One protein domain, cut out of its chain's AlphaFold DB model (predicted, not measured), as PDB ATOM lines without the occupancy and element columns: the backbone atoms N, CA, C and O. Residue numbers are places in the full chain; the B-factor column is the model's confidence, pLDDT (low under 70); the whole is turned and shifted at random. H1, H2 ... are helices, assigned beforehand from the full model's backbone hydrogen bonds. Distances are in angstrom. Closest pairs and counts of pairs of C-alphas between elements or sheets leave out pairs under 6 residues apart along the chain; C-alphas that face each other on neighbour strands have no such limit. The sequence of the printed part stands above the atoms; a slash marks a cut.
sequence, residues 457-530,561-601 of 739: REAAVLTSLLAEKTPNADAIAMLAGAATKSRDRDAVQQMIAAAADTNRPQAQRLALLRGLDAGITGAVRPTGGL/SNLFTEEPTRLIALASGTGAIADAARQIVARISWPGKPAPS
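This is residues 457 to 530 and 561 to 601 of the 739 residues of a protein of Acidobacteria bacterium (UniProt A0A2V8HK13). H2, H3 and H4 make an up-and-down bundle, each running against the one before; H1 packs on H2 at one side, H5 and H6 on H3 and H4 at the other. Residues 524 to 530 stick out. The printed part has 115 residues with six named helices, H1 to H6, and no named strand: all helix, compact, radius of gyration of the C-alphas 13.6 A, spans 40 by 33 by 29 A.

H1 is residues 458 to 465, from C-alpha 458 at (-15.409, 51.200, 19.657); H2 473 to 485; H3 489 to 500; H4 506 to 521, 22.7 A; H5 569 to 575; H6 579 to 591, to C-alpha 591 at (-30.047, 40.657, 33.301).

H1 and H2 form a hairpin; their closest C-alphas, Glu 458 and Ala 483, are 5.4 A apart. H2 touches H4, closest C-alphas Gly 481 and Gly 515, 3.9 A. H6 touches H4, closest C-alphas Asp 517 and Ile 588, 5.7 A. Every O i to N i+4 pair is within hydrogen-bond range in H1 to H5, 8 of 9 in H6.

Residues 531 to 560 are not printed; C-alphas 530 and 561 are 27.9 A apart. Of the links printed whole, none is long. Residues 522 to 530, 561 to 562 and 598 to 601 have pLDDT under 70.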
ATOM      1  N   ARG A 457     -16.885  53.408  16.447       93.81
ATOM      2  CA  ARG A 457     -15.602  52.741  16.145       93.81
ATOM      3  C   ARG A 457     -15.054  51.950  17.335       93.81
ATOM      4  O   ARG A 457     -13.943  51.429  17.266       93.81
ATOM      5  N   GLU A 458     -15.830  51.826  18.407       94.62
ATOM      6  CA  GLU A 458     -15.409  51.200  19.657       94.62
ATOM      7  C   GLU A 458     -15.039  49.725  19.459       94.62
ATOM      8  O   GLU A 458     -14.004  49.284  19.952       94.62
ATOM      9  N   ALA A 459     -15.826  48.982  18.673       93.19
ATOM     10  CA  ALA A 459     -15.559  47.575  18.370       93.19
ATOM     11  C   ALA A 459     -14.245  47.375  17.590       93.19
ATOM     12  O   ALA A 459     -13.462  46.487  17.917       93.19
ATOM     13  N   ALA A 460     -13.968  48.232  16.602       91.94
ATOM     14  CA  ALA A 460     -12.741  48.153  15.809       91.94
ATOM     15  C   ALA A 460     -11.493  48.383  16.677       91.94
ATOM     16  O   ALA A 460     -10.542  47.606  16.618       91.94
ATOM     17  N   VAL A 461     -11.526  49.406  17.536       94.50
ATOM     18  CA  VAL A 461     -10.421  49.700  18.461       94.50
ATOM     19  C   VAL A 461     -10.277  48.614  19.526       94.50
ATOM     20  O   VAL A 461      -9.155  48.245  19.873       94.50
ATOM     21  N   LEU A 462     -11.389  48.057  20.017       95.50
ATOM     22  CA  LEU A 462     -11.368  46.931  20.949       95.50
ATOM     23  C   LEU A 462     -10.641  45.723  20.348       95.50
ATOM     24  O   LEU A 462      -9.796  45.137  21.020       95.50
ATOM     25  N   THR A 463     -10.916  45.377  19.088       93.00
ATOM     26  CA  THR A 463     -10.218  44.283  18.395       93.00
ATOM     27  C   THR A 463      -8.715  44.542  18.299       93.00
ATOM     28  O   THR A 463      -7.937  43.632  18.586       93.00
ATOM     29  N   SER A 464      -8.291  45.770  17.973       91.94
ATOM     30  CA  SER A 464      -6.866  46.136  17.957       91.94
ATOM     31  C   SER A 464      -6.218  45.990  19.335       91.94
ATOM     32  O   SER A 464      -5.170  45.362  19.447       91.94
ATOM     33  N   LEU A 465      -6.857  46.481  20.403       92.62
ATOM     34  CA  LEU A 465      -6.321  46.337  21.761       92.62
ATOM     35  C   LEU A 465      -6.244  44.875  22.210       92.62
ATOM     36  O   LEU A 465      -5.282  44.482  22.855       92.62
ATOM     37  N   LEU A 466      -7.218  44.037  21.856       93.06
ATOM     38  CA  LEU A 466      -7.195  42.608  22.193       93.06
ATOM     39  C   LEU A 466      -6.084  41.819  21.479       93.06
ATOM     40  O   LEU A 466      -5.859  40.659  21.841       93.06
ATOM     41  N   ALA A 467      -5.436  42.399  20.464       91.31
ATOM     42  CA  ALA A 467      -4.282  41.819  19.779       91.31
ATOM     43  C   ALA A 467      -2.939  42.215  20.421       91.31
ATOM     44  O   ALA A 467      -1.920  41.583  20.140       91.31
ATOM     45  N   GLU A 468      -2.928  43.223  21.298       90.81
ATOM     46  CA  GLU A 468      -1.725  43.624  22.024       90.81
ATOM     47  C   GLU A 468      -1.272  42.539  23.010       90.81
ATOM     48  O   GLU A 468      -2.068  41.753  23.530       90.81
ATOM     49  N   LYS A 469       0.031  42.513  23.314       84.62
ATOM     50  CA  LYS A 469       0.600  41.534  24.259       84.62
ATOM     51  C   LYS A 469       0.105  41.756  25.689       84.62
ATOM     52  O   LYS A 469      -0.149  40.796  26.414       84.62
ATOM     53  N   THR A 470      -0.021  43.018  26.097       84.00
ATOM     54  CA  THR A 470      -0.367  43.425  27.468       84.00
ATOM     55  C   THR A 470      -1.401  44.558  27.475       84.00
ATOM     56  O   THR A 470      -1.105  45.655  27.948       84.00
ATOM     57  N   PRO A 471      -2.614  44.345  26.935       86.38
ATOM     58  CA  PRO A 471      -3.621  45.388  26.904       86.38
ATOM     59  C   PRO A 471      -4.189  45.636  28.292       86.38
ATOM     60  O   PRO A 471      -4.354  44.727  29.112       86.38
ATOM     61  N   ASN A 472      -4.537  46.890  28.534       91.25
ATOM     62  CA  ASN A 472      -5.095  47.314  29.798       91.25
ATOM     63  C   ASN A 472      -6.564  46.890  29.933       91.25
ATOM     64  O   ASN A 472      -7.402  47.144  29.064       91.25
ATOM     65  N   ALA A 473      -6.878  46.249  31.058       91.56
ATOM     66  CA  ALA A 473      -8.207  45.728  31.347       91.56
ATOM     67  C   ALA A 473      -9.280  46.827  31.468       91.56
ATOM     68  O   ALA A 473     -10.440  46.582  31.144       91.56
ATOM     69  N   ASP A 474      -8.917  48.023  31.922       90.19
ATOM     70  CA  ASP A 474      -9.833  49.151  32.080       90.19
ATOM     71  C   ASP A 474     -10.264  49.720  30.719       90.19
ATOM     72  O   ASP A 474     -11.460  49.868  30.461       90.19
ATOM     73  N   ALA A 475      -9.309  49.913  29.801       94.88
ATOM     74  CA  ALA A 475      -9.589  50.316  28.421       94.88
ATOM     75  C   ALA A 475     -10.450  49.277  27.676       94.88
ATOM     76  O   ALA A 475     -11.425  49.647  27.016       94.88
ATOM     77  N   ILE A 476     -10.148  47.979  27.839       96.00
ATOM     78  CA  ILE A 476     -10.973  46.884  27.297       96.00
ATOM     79  C   ILE A 476     -12.404  46.974  27.835       96.00
ATOM     80  O   ILE A 476     -13.354  46.926  27.055       96.00
ATOM     81  N   ALA A 477     -12.573  47.109  29.154       94.94
ATOM     82  CA  ALA A 477     -13.894  47.153  29.774       94.94
ATOM     83  C   ALA A 477     -14.704  48.376  29.316       94.94
ATOM     84  O   ALA A 477     -15.895  48.249  29.030       94.94
ATOM     85  N   MET A 478     -14.068  49.545  29.202       94.19
ATOM     86  CA  MET A 478     -14.729  50.771  28.758       94.19
ATOM     87  C   MET A 478     -15.169  50.695  27.287       94.19
ATOM     88  O   MET A 478     -16.323  51.000  26.982       94.19
ATOM     89  N   LEU A 479     -14.306  50.216  26.381       96.12
ATOM     90  CA  LEU A 479     -14.660  50.008  24.969       96.12
ATOM     91  C   LEU A 479     -15.740  48.941  24.795       96.12
ATOM     92  O   LEU A 479     -16.690  49.158  24.048       96.12
ATOM     93  N   ALA A 480     -15.632  47.815  25.505       96.12
ATOM     94  CA  ALA A 480     -16.638  46.759  25.464       96.12
ATOM     95  C   ALA A 480     -17.999  47.246  25.987       96.12
ATOM     96  O   ALA A 480     -19.045  46.915  25.419       96.12
ATOM     97  N   GLY A 481     -17.996  48.086  27.025       95.00
ATOM     98  CA  GLY A 481     -19.197  48.751  27.521       95.00
ATOM     99  C   GLY A 481     -19.807  49.706  26.511       95.00
ATOM    100  O   GLY A 481     -21.016  49.645  26.278       95.00
ATOM    101  N   ALA A 482     -18.985  50.527  25.856       94.56
ATOM    102  CA  ALA A 482     -19.462  51.441  24.831       94.56
ATOM    103  C   ALA A 482     -19.997  50.711  23.588       94.56
ATOM    104  O   ALA A 482     -21.118  50.981  23.152       94.56
ATOM    105  N   ALA A 483     -19.278  49.705  23.085       94.81
ATOM    106  CA  ALA A 483     -19.739  48.855  21.989       94.81
ATOM    107  C   ALA A 483     -21.066  48.155  22.337       94.81
ATOM    108  O   ALA A 483     -22.007  48.176  21.549       94.81
ATOM    109  N   THR A 484     -21.207  47.629  23.557       93.81
ATOM    110  CA  THR A 484     -22.465  47.013  24.009       93.81
ATOM    111  C   THR A 484     -23.611  48.026  24.089       93.81
ATOM    112  O   THR A 484     -24.728  47.742  23.643       93.81
ATOM    113  N   LYS A 485     -23.361  49.221  24.643       92.25
ATOM    114  CA  LYS A 485     -24.377  50.277  24.774       92.25
ATOM    115  C   LYS A 485     -24.843  50.794  23.409       92.25
ATOM    116  O   LYS A 485     -26.023  51.112  23.273       92.25
ATOM    117  N   SER A 486     -23.960  50.776  22.402       90.88
ATOM    118  CA  SER A 486     -24.278  51.112  21.004       90.88
ATOM    119  C   SER A 486     -25.283  50.158  20.342       90.88
ATOM    120  O   SER A 486     -25.860  50.498  19.312       90.88
ATOM    121  N   ARG A 487     -25.536  48.990  20.957       89.06
ATOM    122  CA  ARG A 487     -26.411  47.916  20.452       89.06
ATOM    123  C   ARG A 487     -25.912  47.235  19.171       89.06
ATOM    124  O   ARG A 487     -26.703  46.578  18.498       89.06
ATOM    125  N   ASP A 488     -24.619  47.328  18.876       89.50
ATOM    126  CA  ASP A 488     -23.973  46.541  17.822       89.50
ATOM    127  C   ASP A 488     -23.952  45.048  18.207       89.50
ATOM    128  O   ASP A 488     -23.210  44.613  19.093       89.50
ATOM    129  N   ARG A 489     -24.821  44.260  17.566       89.44
ATOM    130  CA  ARG A 489     -24.997  42.830  17.862       89.44
ATOM    131  C   ARG A 489     -23.779  42.007  17.462       89.44
ATOM    132  O   ARG A 489     -23.403  41.104  18.208       89.44
ATOM    133  N   ASP A 490     -23.161  42.333  16.333       91.25
ATOM    134  CA  ASP A 490     -22.010  41.595  15.821       91.25
ATOM    135  C   ASP A 490     -20.811  41.818  16.738       91.25
ATOM    136  O   ASP A 490     -20.159  40.855  17.155       91.25
ATOM    137  N   ALA A 491     -20.587  43.066  17.163       92.56
ATOM    138  CA  ALA A 491     -19.580  43.380  18.168       92.56
ATOM    139  C   ALA A 491     -19.836  42.629  19.484       92.56
ATOM    140  O   ALA A 491     -18.911  42.057  20.060       92.56
ATOM    141  N   VAL A 492     -21.086  42.570  19.963       94.06
ATOM    142  CA  VAL A 492     -21.439  41.837  21.194       94.06
ATOM    143  C   VAL A 492     -21.156  40.340  21.075       94.06
ATOM    144  O   VAL A 492     -20.565  39.761  21.992       94.06
ATOM    145  N   GLN A 493     -21.496  39.712  19.950       93.31
ATOM    146  CA  GLN A 493     -21.187  38.299  19.721       93.31
ATOM    147  C   GLN A 493     -19.675  38.046  19.652       93.31
ATOM    148  O   GLN A 493     -19.181  37.089  20.253       93.31
ATOM    149  N   GLN A 494     -18.917  38.931  18.999       94.25
ATOM    150  CA  GLN A 494     -17.453  38.857  18.956       94.25
ATOM    151  C   GLN A 494     -16.823  39.025  20.349       94.25
ATOM    152  O   GLN A 494     -15.896  38.293  20.698       94.25
ATOM    153  N   MET A 495     -17.350  39.921  21.186       95.50
ATOM    154  CA  MET A 495     -16.891  40.093  22.569       95.50
ATOM    155  C   MET A 495     -17.153  38.852  23.424       95.50
ATOM    156  O   MET A 495     -16.271  38.422  24.167       95.50
ATOM    157  N   ILE A 496     -18.338  38.242  23.307       96.44
ATOM    158  CA  ILE A 496     -18.666  36.991  24.008       96.44
ATOM    159  C   ILE A 496     -17.751  35.858  23.528       96.44
ATOM    160  O   ILE A 496     -17.241  35.089  24.342       96.44
ATOM    161  N   ALA A 497     -17.494  35.776  22.220       96.38
ATOM    162  CA  ALA A 497     -16.547  34.827  21.649       96.38
ATOM    163  C   ALA A 497     -15.133  35.003  22.226       96.38
ATOM    164  O   ALA A 497     -14.527  34.023  22.652       96.38
ATOM    165  N   ALA A 498     -14.637  36.237  22.299       96.25
ATOM    166  CA  ALA A 498     -13.335  36.543  22.884       96.25
ATOM    167  C   ALA A 498     -13.291  36.263  24.399       96.25
ATOM    168  O   ALA A 498     -12.284  35.779  24.907       96.25
ATOM    169  N   ALA A 499     -14.381  36.488  25.135       96.88
ATOM    170  CA  ALA A 499     -14.467  36.109  26.546       96.88
ATOM    171  C   ALA A 499     -14.495  34.579  26.755       96.88
ATOM    172  O   ALA A 499     -14.064  34.087  27.805       96.88
ATOM    173  N   ALA A 500     -14.980  33.816  25.771       96.62
ATOM    174  CA  ALA A 500     -15.015  32.355  25.792       96.62
ATOM    175  C   ALA A 500     -13.674  31.693  25.431       96.62
ATOM    176  O   ALA A 500     -13.421  30.577  25.877       96.62
ATOM    177  N   ASP A 501     -12.807  32.379  24.687       95.44
ATOM    178  CA  ASP A 501     -11.499  31.871  24.267       95.44
ATOM    179  C   ASP A 501     -10.557  31.656  25.466       95.44
ATOM    180  O   ASP A 501     -10.083  32.601  26.102       95.44
ATOM    181  N   THR A 502     -10.280  30.391  25.789       93.94
ATOM    182  CA  THR A 502      -9.430  30.003  26.923       93.94
ATOM    183  C   THR A 502      -7.953  30.305  26.712       93.94
ATOM    184  O   THR A 502      -7.218  30.322  27.695       93.94
ATOM    185  N   ASN A 503      -7.521  30.580  25.478       93.94
ATOM    186  CA  ASN A 503      -6.145  30.990  25.195       93.94
ATOM    187  C   ASN A 503      -5.888  32.451  25.589       93.94
ATOM    188  O   ASN A 503      -4.737  32.878  25.673       93.94
ATOM    189  N   ARG A 504      -6.946  33.231  25.845       93.00
ATOM    190  CA  ARG A 504      -6.818  34.624  26.275       93.00
ATOM    191  C   ARG A 504      -6.583  34.738  27.781       93.00
ATOM    192  O   ARG A 504      -7.216  34.014  28.559       93.00
ATOM    193  N   PRO A 505      -5.759  35.707  28.226       93.38
ATOM    194  CA  PRO A 505      -5.561  35.982  29.642       93.38
ATOM    195  C   PRO A 505      -6.884  36.214  30.382       93.38
ATOM    196  O   PRO A 505      -7.760  36.947  29.913       93.38
ATOM    197  N   GLN A 506      -7.007  35.648  31.585       93.50
ATOM    198  CA  GLN A 506      -8.222  35.752  32.401       93.50
ATOM    199  C   GLN A 506      -8.651  37.211  32.640       93.50
ATOM    200  O   GLN A 506      -9.843  37.511  32.606       93.50
ATOM    201  N   ALA A 507      -7.695  38.127  32.828       92.19
ATOM    202  CA  ALA A 507      -7.969  39.550  33.026       92.19
ATOM    203  C   ALA A 507      -8.690  40.197  31.828       92.19
ATOM    204  O   ALA A 507      -9.641  40.950  32.033       92.19
ATOM    205  N   GLN A 508      -8.305  39.860  30.589       94.62
ATOM    206  CA  GLN A 508      -8.970  40.364  29.379       94.62
ATOM    207  C   GLN A 508     -10.394  39.819  29.269       94.62
ATOM    208  O   GLN A 508     -11.339  40.563  29.018       94.62
ATOM    209  N   ARG A 509     -10.559  38.517  29.520       96.69
ATOM    210  CA  ARG A 509     -11.865  37.849  29.482       96.69
ATOM    211  C   ARG A 509     -12.826  38.450  30.517       96.69
ATOM    212  O   ARG A 509     -13.978  38.725  30.196       96.69
ATOM    213  N   LEU A 510     -12.345  38.727  31.734       96.00
ATOM    214  CA  LEU A 510     -13.121  39.428  32.765       96.00
ATOM    215  C   LEU A 510     -13.445  40.873  32.372       96.00
ATOM    216  O   LEU A 510     -14.560  41.323  32.620       96.00
ATOM    217  N   ALA A 511     -12.504  41.603  31.770       95.62
ATOM    218  CA  ALA A 511     -12.733  42.970  31.308       95.62
ATOM    219  C   ALA A 511     -13.836  43.047  30.242       95.62
ATOM    220  O   ALA A 511     -14.721  43.893  30.351       95.62
ATOM    221  N   LEU A 512     -13.844  42.120  29.279       97.88
ATOM    222  CA  LEU A 512     -14.901  42.008  28.269       97.88
ATOM    223  C   LEU A 512     -16.278  41.786  28.905       97.88
ATOM    224  O   LEU A 512     -17.230  42.485  28.568       97.88
ATOM    225  N   LEU A 513     -16.379  40.862  29.867       96.44
ATOM    226  CA  LEU A 513     -17.635  40.594  30.579       96.44
ATOM    227  C   LEU A 513     -18.079  41.791  31.435       96.44
ATOM    228  O   LEU A 513     -19.260  42.130  31.443       96.44
ATOM    229  N   ARG A 514     -17.151  42.477  32.112       94.19
ATOM    230  CA  ARG A 514     -17.454  43.712  32.861       94.19
ATOM    231  C   ARG A 514     -17.972  44.818  31.945       94.19
ATOM    232  O   ARG A 514     -18.925  45.499  32.308       94.19
ATOM    233  N   GLY A 515     -17.362  44.983  30.772       93.50
ATOM    234  CA  GLY A 515     -17.833  45.920  29.759       93.50
ATOM    235  C   GLY A 515     -19.228  45.559  29.262       93.50
ATOM    236  O   GLY A 515     -20.123  46.400  29.302       93.50
ATOM    237  N   LEU A 516     -19.452  44.294  28.893       94.19
ATOM    238  CA  LEU A 516     -20.765  43.790  28.488       94.19
ATOM    239  C   LEU A 516     -21.842  44.098  29.546       94.19
ATOM    240  O   LEU A 516     -22.875  44.679  29.215       94.19
ATOM    241  N   ASP A 517     -21.585  43.804  30.825       91.25
ATOM    242  CA  ASP A 517     -22.507  44.139  31.923       91.25
ATOM    243  C   ASP A 517     -22.764  45.654  32.025       91.25
ATOM    244  O   ASP A 517     -23.916  46.100  32.059       91.25
ATOM    245  N   ALA A 518     -21.705  46.469  31.996       88.69
ATOM    246  CA  ALA A 518     -21.820  47.924  32.066       88.69
ATOM    247  C   ALA A 518     -22.689  48.488  30.927       88.69
ATOM    248  O   ALA A 518     -23.608  49.273  31.178       88.69
ATOM    249  N   GLY A 519     -22.469  48.039  29.689       88.88
ATOM    250  CA  GLY A 519     -23.250  48.477  28.531       88.88
ATOM    251  C   GLY A 519     -24.709  48.013  28.553       88.88
ATOM    252  O   GLY A 519     -25.585  48.749  28.098       88.88
ATOM    253  N   ILE A 520     -25.002  46.839  29.130       86.50
ATOM    254  CA  ILE A 520     -26.378  46.349  29.321       86.50
ATOM    255  C   ILE A 520     -27.128  47.203  30.338       86.50
ATOM    256  O   ILE A 520     -28.274  47.582  30.088       86.50
ATOM    257  N   THR A 521     -26.498  47.512  31.475       78.50
ATOM    258  CA  THR A 521     -27.149  48.305  32.530       78.50
ATOM    259  C   THR A 521     -27.424  49.743  32.104       78.50
ATOM    260  O   THR A 521     -28.318  50.378  32.660       78.50
ATOM    261  N   GLY A 522     -26.661  50.271  31.140       61.12
ATOM    262  CA  GLY A 522     -26.813  51.629  30.617       61.12
ATOM    263  C   GLY A 522     -26.527  52.739  31.635       61.12
ATOM    264  O   GLY A 522     -26.607  53.916  31.284       61.12
ATOM    265  N   ALA A 523     -26.184  52.390  32.879       49.06
ATOM    266  CA  ALA A 523     -25.899  53.338  33.938       49.06
ATOM    267  C   ALA A 523     -24.512  53.939  33.712       49.06
ATOM    268  O   ALA A 523     -23.498  53.283  33.946       49.06
ATOM    269  N   VAL A 524     -24.471  55.207  33.295       49.19
ATOM    270  CA  VAL A 524     -23.262  56.021  33.439       49.19
ATOM    271  C   VAL A 524     -23.048  56.195  34.935       49.19
ATOM    272  O   VAL A 524     -23.771  56.959  35.572       49.19
ATOM    273  N   ARG A 525     -22.124  55.430  35.523       41.38
ATOM    274  CA  ARG A 525     -21.822  55.561  36.953       41.38
ATOM    275  C   ARG A 525     -21.160  56.928  37.180       41.38
ATOM    276  O   ARG A 525     -20.105  57.159  36.588       41.38
ATOM    277  N   PRO A 526     -21.732  57.826  38.009       36.22
ATOM    278  CA  PRO A 526     -20.960  58.935  38.553       36.22
ATOM    279  C   PRO A 526     -19.861  58.326  39.426       36.22
ATOM    280  O   PRO A 526     -20.142  57.450  40.246       36.22
ATOM    281  N   THR A 527     -18.607  58.713  39.221       37.44
ATOM    282  CA  THR A 527     -17.493  58.185  40.012       37.44
ATOM    283  C   THR A 527     -17.050  59.203  41.049       37.44
ATOM    284  O   THR A 527     -16.322  60.129  40.719       37.44
ATOM    285  N   GLY A 528     -17.437  58.967  42.302       27.59
ATOM    286  CA  GLY A 528     -16.566  59.171  43.460       27.59
ATOM    287  C   GLY A 528     -15.871  57.839  43.785       27.59
ATOM    288  O   GLY A 528     -16.450  56.776  43.559       27.59
ATOM    289  N   GLY A 529     -14.609  57.900  44.212       25.52
ATOM    290  CA  GLY A 529     -13.646  56.811  44.451       25.52
ATOM    291  C   GLY A 529     -14.146  55.358  44.573       25.52
ATOM    292  O   GLY A 529     -14.844  54.988  45.509       25.52
ATOM    293  N   LEU A 530     -13.639  54.485  43.697       26.28
ATOM    294  CA  LEU A 530     -13.475  53.057  43.993       26.28
ATOM    295  C   LEU A 530     -11.993  52.796  44.274       26.28
ATOM    296  O   LEU A 530     -11.244  52.437  43.372       26.28
ATOM    297  N   SER A 561     -33.828  43.749  26.756       51.81
ATOM    298  CA  SER A 561     -32.779  44.217  25.857       51.81
ATOM    299  C   SER A 561     -32.880  43.503  24.499       51.81
ATOM    300  O   SER A 561     -32.609  42.312  24.403       51.81
ATOM    301  N   ASN A 562     -33.188  44.234  23.418       60.81
ATOM    302  CA  ASN A 562     -33.166  43.742  22.021       60.81
ATOM    303  C   ASN A 562     -31.746  43.373  21.512       60.81
ATOM    304  O   ASN A 562     -31.496  43.343  20.302       60.81
ATOM    305  N   LEU A 563     -30.797  43.148  22.426       78.00
ATOM    306  CA  LEU A 563     -29.413  42.766  22.149       78.00
ATOM    307  C   LEU A 563     -29.311  41.323  21.640       78.00
ATOM    308  O   LEU A 563     -28.445  41.043  20.820       78.00
ATOM    309  N   PHE A 564     -30.203  40.435  22.089       83.50
ATOM    310  CA  PHE A 564     -30.174  39.012  21.754       83.50
ATOM    311  C   PHE A 564     -31.494  38.592  21.105       83.50
ATOM    312  O   PHE A 564     -32.561  38.686  21.710       83.50
ATOM    313  N   THR A 565     -31.421  38.145  19.851       85.50
ATOM    314  CA  THR A 565     -32.563  37.593  19.099       85.50
ATOM    315  C   THR A 565     -32.698  36.082  19.249       85.50
ATOM    316  O   THR A 565     -33.719  35.521  18.875       85.50
ATOM    317  N   GLU A 566     -31.683  35.440  19.815       87.88
ATOM    318  CA  GLU A 566     -31.589  34.007  20.062       87.88
ATOM    319  C   GLU A 566     -30.813  33.755  21.357       87.88
ATOM    320  O   GLU A 566     -30.248  34.679  21.953       87.88
ATOM    321  N   GLU A 567     -30.798  32.502  21.803       90.31
ATOM    322  CA  GLU A 567     -30.070  32.100  22.997       90.31
ATOM    323  C   GLU A 567     -28.550  32.330  22.839       90.31
ATOM    324  O   GLU A 567     -27.937  31.766  21.929       90.31
ATOM    325  N   PRO A 568     -27.892  33.107  23.725       92.44
ATOM    326  CA  PRO A 568     -26.454  33.347  23.645       92.44
ATOM    327  C   PRO A 568     -25.664  32.147  24.196       92.44
ATOM    328  O   PRO A 568     -25.092  32.203  25.287       92.44
ATOM    329  N   THR A 569     -25.618  31.058  23.428       93.94
ATOM    330  CA  THR A 569     -25.065  29.746  23.824       93.94
ATOM    331  C   THR A 569     -23.663  29.824  24.435       93.94
ATOM    332  O   THR A 569     -23.406  29.218  25.474       93.94
ATOM    333  N   ARG A 570     -22.756  30.627  23.862       95.38
ATOM    334  CA  ARG A 570     -21.392  30.824  24.396       95.38
ATOM    335  C   ARG A 570     -21.381  31.488  25.774       95.38
ATOM    336  O   ARG A 570     -20.593  31.104  26.633       95.38
ATOM    337  N   LEU A 571     -22.252  32.472  25.998       94.94
ATOM    338  CA  LEU A 571     -22.360  33.154  27.288       94.94
ATOM    339  C   LEU A 571     -22.991  32.239  28.348       94.94
ATOM    340  O   LEU A 571     -22.573  32.264  29.504       94.94
ATOM    341  N   ILE A 572     -23.953  31.402  27.955       94.56
ATOM    342  CA  ILE A 572     -24.543  30.385  28.835       94.56
ATOM    343  C   ILE A 572     -23.505  29.329  29.207       94.56
ATOM    344  O   ILE A 572     -23.350  29.032  30.387       94.56
ATOM    345  N   ALA A 573     -22.725  28.840  28.241       96.12
ATOM    346  CA  ALA A 573     -21.640  27.898  28.504       96.12
ATOM    347  C   ALA A 573     -20.615  28.468  29.499       96.12
ATOM    348  O   ALA A 573     -20.201  27.774  30.428       96.12
ATOM    349  N   LEU A 574     -20.256  29.753  29.366       96.00
ATOM    350  CA  LEU A 574     -19.435  30.454  30.359       96.00
ATOM    351  C   LEU A 574     -20.099  30.478  31.745       96.00
ATOM    352  O   LEU A 574     -19.435  30.214  32.746       96.00
ATOM    353  N   ALA A 575     -21.400  30.771  31.812       95.31
ATOM    354  CA  ALA A 575     -22.165  30.849  33.057       95.31
ATOM    355  C   ALA A 575     -22.347  29.491  33.765       95.31
ATOM    356  O   ALA A 575     -22.539  29.468  34.983       95.31
ATOM    357  N   SER A 576     -22.258  28.372  33.042       94.50
ATOM    358  CA  SER A 576     -22.306  27.011  33.601       94.50
ATOM    359  C   SER A 576     -20.998  26.567  34.270       94.50
ATOM    360  O   SER A 576     -20.989  25.556  34.968       94.50
ATOM    361  N   GLY A 577     -19.896  27.298  34.073       93.06
ATOM    362  CA  GLY A 577     -18.602  26.985  34.683       93.06
ATOM    363  C   GLY A 577     -18.484  27.379  36.163       93.06
ATOM    364  O   GLY A 577     -19.444  27.789  36.825       93.06
ATOM    365  N   THR A 578     -17.260  27.324  36.687       91.25
ATOM    366  CA  THR A 578     -16.907  27.753  38.052       91.25
ATOM    367  C   THR A 578     -15.924  28.934  38.041       91.25
ATOM    368  O   THR A 578     -15.271  29.221  37.036       91.25
ATOM    369  N   GLY A 579     -15.835  29.657  39.162       93.88
ATOM    370  CA  GLY A 579     -14.920  30.787  39.341       93.88
ATOM    371  C   GLY A 579     -15.388  32.112  38.726       93.88
ATOM    372  O   GLY A 579     -16.504  32.244  38.224       93.88
ATOM    373  N   ALA A 580     -14.495  33.108  38.749       92.44
ATOM    374  CA  ALA A 580     -14.834  34.512  38.496       92.44
ATOM    375  C   ALA A 580     -15.432  34.796  37.104       92.44
ATOM    376  O   ALA A 580     -16.298  35.658  36.971       92.44
ATOM    377  N   ILE A 581     -14.985  34.081  36.062       96.19
ATOM    378  CA  ILE A 581     -15.537  34.216  34.702       96.19
ATOM    379  C   ILE A 581     -16.995  33.751  34.676       96.19
ATOM    380  O   ILE A 581     -17.855  34.446  34.134       96.19
ATOM    381  N   ALA A 582     -17.275  32.603  35.295       95.88
ATOM    382  CA  ALA A 582     -18.618  32.053  35.353       95.88
ATOM    383  C   ALA A 582     -19.542  32.906  36.231       95.88
ATOM    384  O   ALA A 582     -20.694  33.127  35.866       95.88
ATOM    385  N   ASP A 583     -19.035  33.459  37.339       92.38
ATOM    386  CA  ASP A 583     -19.775  34.408  38.178       92.38
ATOM    387  C   ASP A 583     -20.173  35.671  37.407       92.38
ATOM    388  O   ASP A 583     -21.334  36.083  37.452       92.38
ATOM    389  N   ALA A 584     -19.234  36.264  36.663       90.62
ATOM    390  CA  ALA A 584     -19.509  37.430  35.827       90.62
ATOM    391  C   ALA A 584     -20.528  37.101  34.722       90.62
ATOM    392  O   ALA A 584     -21.506  37.828  34.546       90.62
ATOM    393  N   ALA A 585     -20.359  35.974  34.024       95.31
ATOM    394  CA  ALA A 585     -21.294  35.531  32.993       95.31
ATOM    395  C   ALA A 585     -22.705  35.272  33.557       95.31
ATOM    396  O   ALA A 585     -23.684  35.714  32.959       95.31
ATOM    397  N   ARG A 586     -22.832  34.650  34.740       93.88
ATOM    398  CA  ARG A 586     -24.124  34.443  35.422       93.88
ATOM    399  C   ARG A 586     -24.845  35.753  35.725       93.88
ATOM    400  O   ARG A 586     -26.052  35.842  35.510       93.88
ATOM    401  N   GLN A 587     -24.123  36.774  36.194       87.75
ATOM    402  CA  GLN A 587     -24.712  38.092  36.466       87.75
ATOM    403  C   GLN A 587     -25.282  38.735  35.197       87.75
ATOM    404  O   GLN A 587     -26.372  39.305  35.240       87.75
ATOM    405  N   ILE A 588     -24.584  38.590  34.069       90.25
ATOM    406  CA  ILE A 588     -25.032  39.100  32.769       90.25
ATOM    407  C   ILE A 588     -26.245  38.306  32.280       90.25
ATOM    408  O   ILE A 588     -27.273  38.901  31.957       90.25
ATOM    409  N   VAL A 589     -26.167  36.969  32.288       90.50
ATOM    410  CA  VAL A 589     -27.273  36.081  31.891       90.50
ATOM    411  C   VAL A 589     -28.533  36.393  32.693       90.50
ATOM    412  O   VAL A 589     -29.618  36.413  32.119       90.50
ATOM    413  N   ALA A 590     -28.424  36.712  33.985       85.56
ATOM    414  CA  ALA A 590     -29.569  37.095  34.809       85.56
ATOM    415  C   ALA A 590     -30.271  38.388  34.337       85.56
ATOM    416  O   ALA A 590     -31.479  38.517  34.531       85.56
ATOM    417  N   ARG A 591     -29.553  39.320  33.693       81.31
ATOM    418  CA  ARG A 591     -30.047  40.657  33.301       81.31
ATOM    419  C   ARG A 591     -30.484  40.780  31.842       81.31
ATOM    420  O   ARG A 591     -31.204  41.714  31.506       81.31
ATOM    421  N   ILE A 592     -30.039  39.880  30.971       83.88
ATOM    422  CA  ILE A 592     -30.381  39.901  29.539       83.88
ATOM    423  C   ILE A 592     -31.626  39.064  29.243       83.88
ATOM    424  O   ILE A 592     -32.013  38.198  30.026       83.88
ATOM    425  N   SER A 593     -32.235  39.280  28.085       82.69
ATOM    426  CA  SER A 593     -33.413  38.547  27.612       82.69
ATOM    427  C   SER A 593     -33.234  38.110  26.163       82.69
ATOM    428  O   SER A 593     -32.593  38.825  25.400       82.69
ATOM    429  N   TRP A 594     -33.852  36.994  25.784       85.88
ATOM    430  CA  TRP A 594     -33.986  36.529  24.401       85.88
ATOM    431  C   TRP A 594     -35.307  35.750  24.248       85.88
ATOM    432  O   TRP A 594     -35.862  35.302  25.262       85.88
ATOM    433  N   PRO A 595     -35.838  35.582  23.022       83.81
ATOM    434  CA  PRO A 595     -37.014  34.748  22.782       83.81
ATOM    435  C   PRO A 595     -36.807  33.320  23.304       83.81
ATOM    436  O   PRO A 595     -35.827  32.670  22.961       83.81
ATOM    437  N   GLY A 596     -37.722  32.835  24.146       80.56
ATOM    438  CA  GLY A 596     -37.643  31.486  24.721       80.56
ATOM    439  C   GLY A 596     -36.821  31.365  26.007       80.56
ATOM    440  O   GLY A 596     -36.815  30.287  26.597       80.56
ATOM    441  N   LYS A 597     -36.190  32.443  26.504       80.62
ATOM    442  CA  LYS A 597     -35.581  32.434  27.842       80.62
ATOM    443  C   LYS A 597     -36.659  32.098  28.884       80.62
ATOM    444  O   LYS A 597     -37.631  32.855  28.979       80.62
ATOM    445  N   PRO A 598     -36.498  31.031  29.690       66.25
ATOM    446  CA  PRO A 598     -37.420  30.750  30.781       66.25
ATOM    447  C   PRO A 598     -37.532  31.981  31.681       66.25
ATOM    448  O   PRO A 598     -36.511  32.588  32.030       66.25
ATOM    449  N   ALA A 599     -38.759  32.370  32.047       56.28
ATOM    450  CA  ALA A 599     -38.949  33.378  33.086       56.28
ATOM    451  C   ALA A 599     -38.111  32.954  34.303       56.28
ATOM    452  O   ALA A 599     -38.050  31.749  34.565       56.28
ATOM    453  N   PRO A 600     -37.431  33.885  35.004       54.12
ATOM    454  CA  PRO A 600     -36.598  33.523  36.140       54.12
ATOM    455  C   PRO A 600     -37.398  32.588  37.039       54.12
ATOM    456  O   PRO A 600     -38.464  32.973  37.521       54.12
ATOM    457  N   SER A 601     -36.929  31.352  37.207       46.81
ATOM    458  CA  SER A 601     -37.507  30.453  38.188       46.81
ATOM    459  C   SER A 601     -37.289  31.143  39.525       46.81
ATOM    460  O   SER A 601     -36.163  31.192  40.029       46.81
TER     461      SER A 601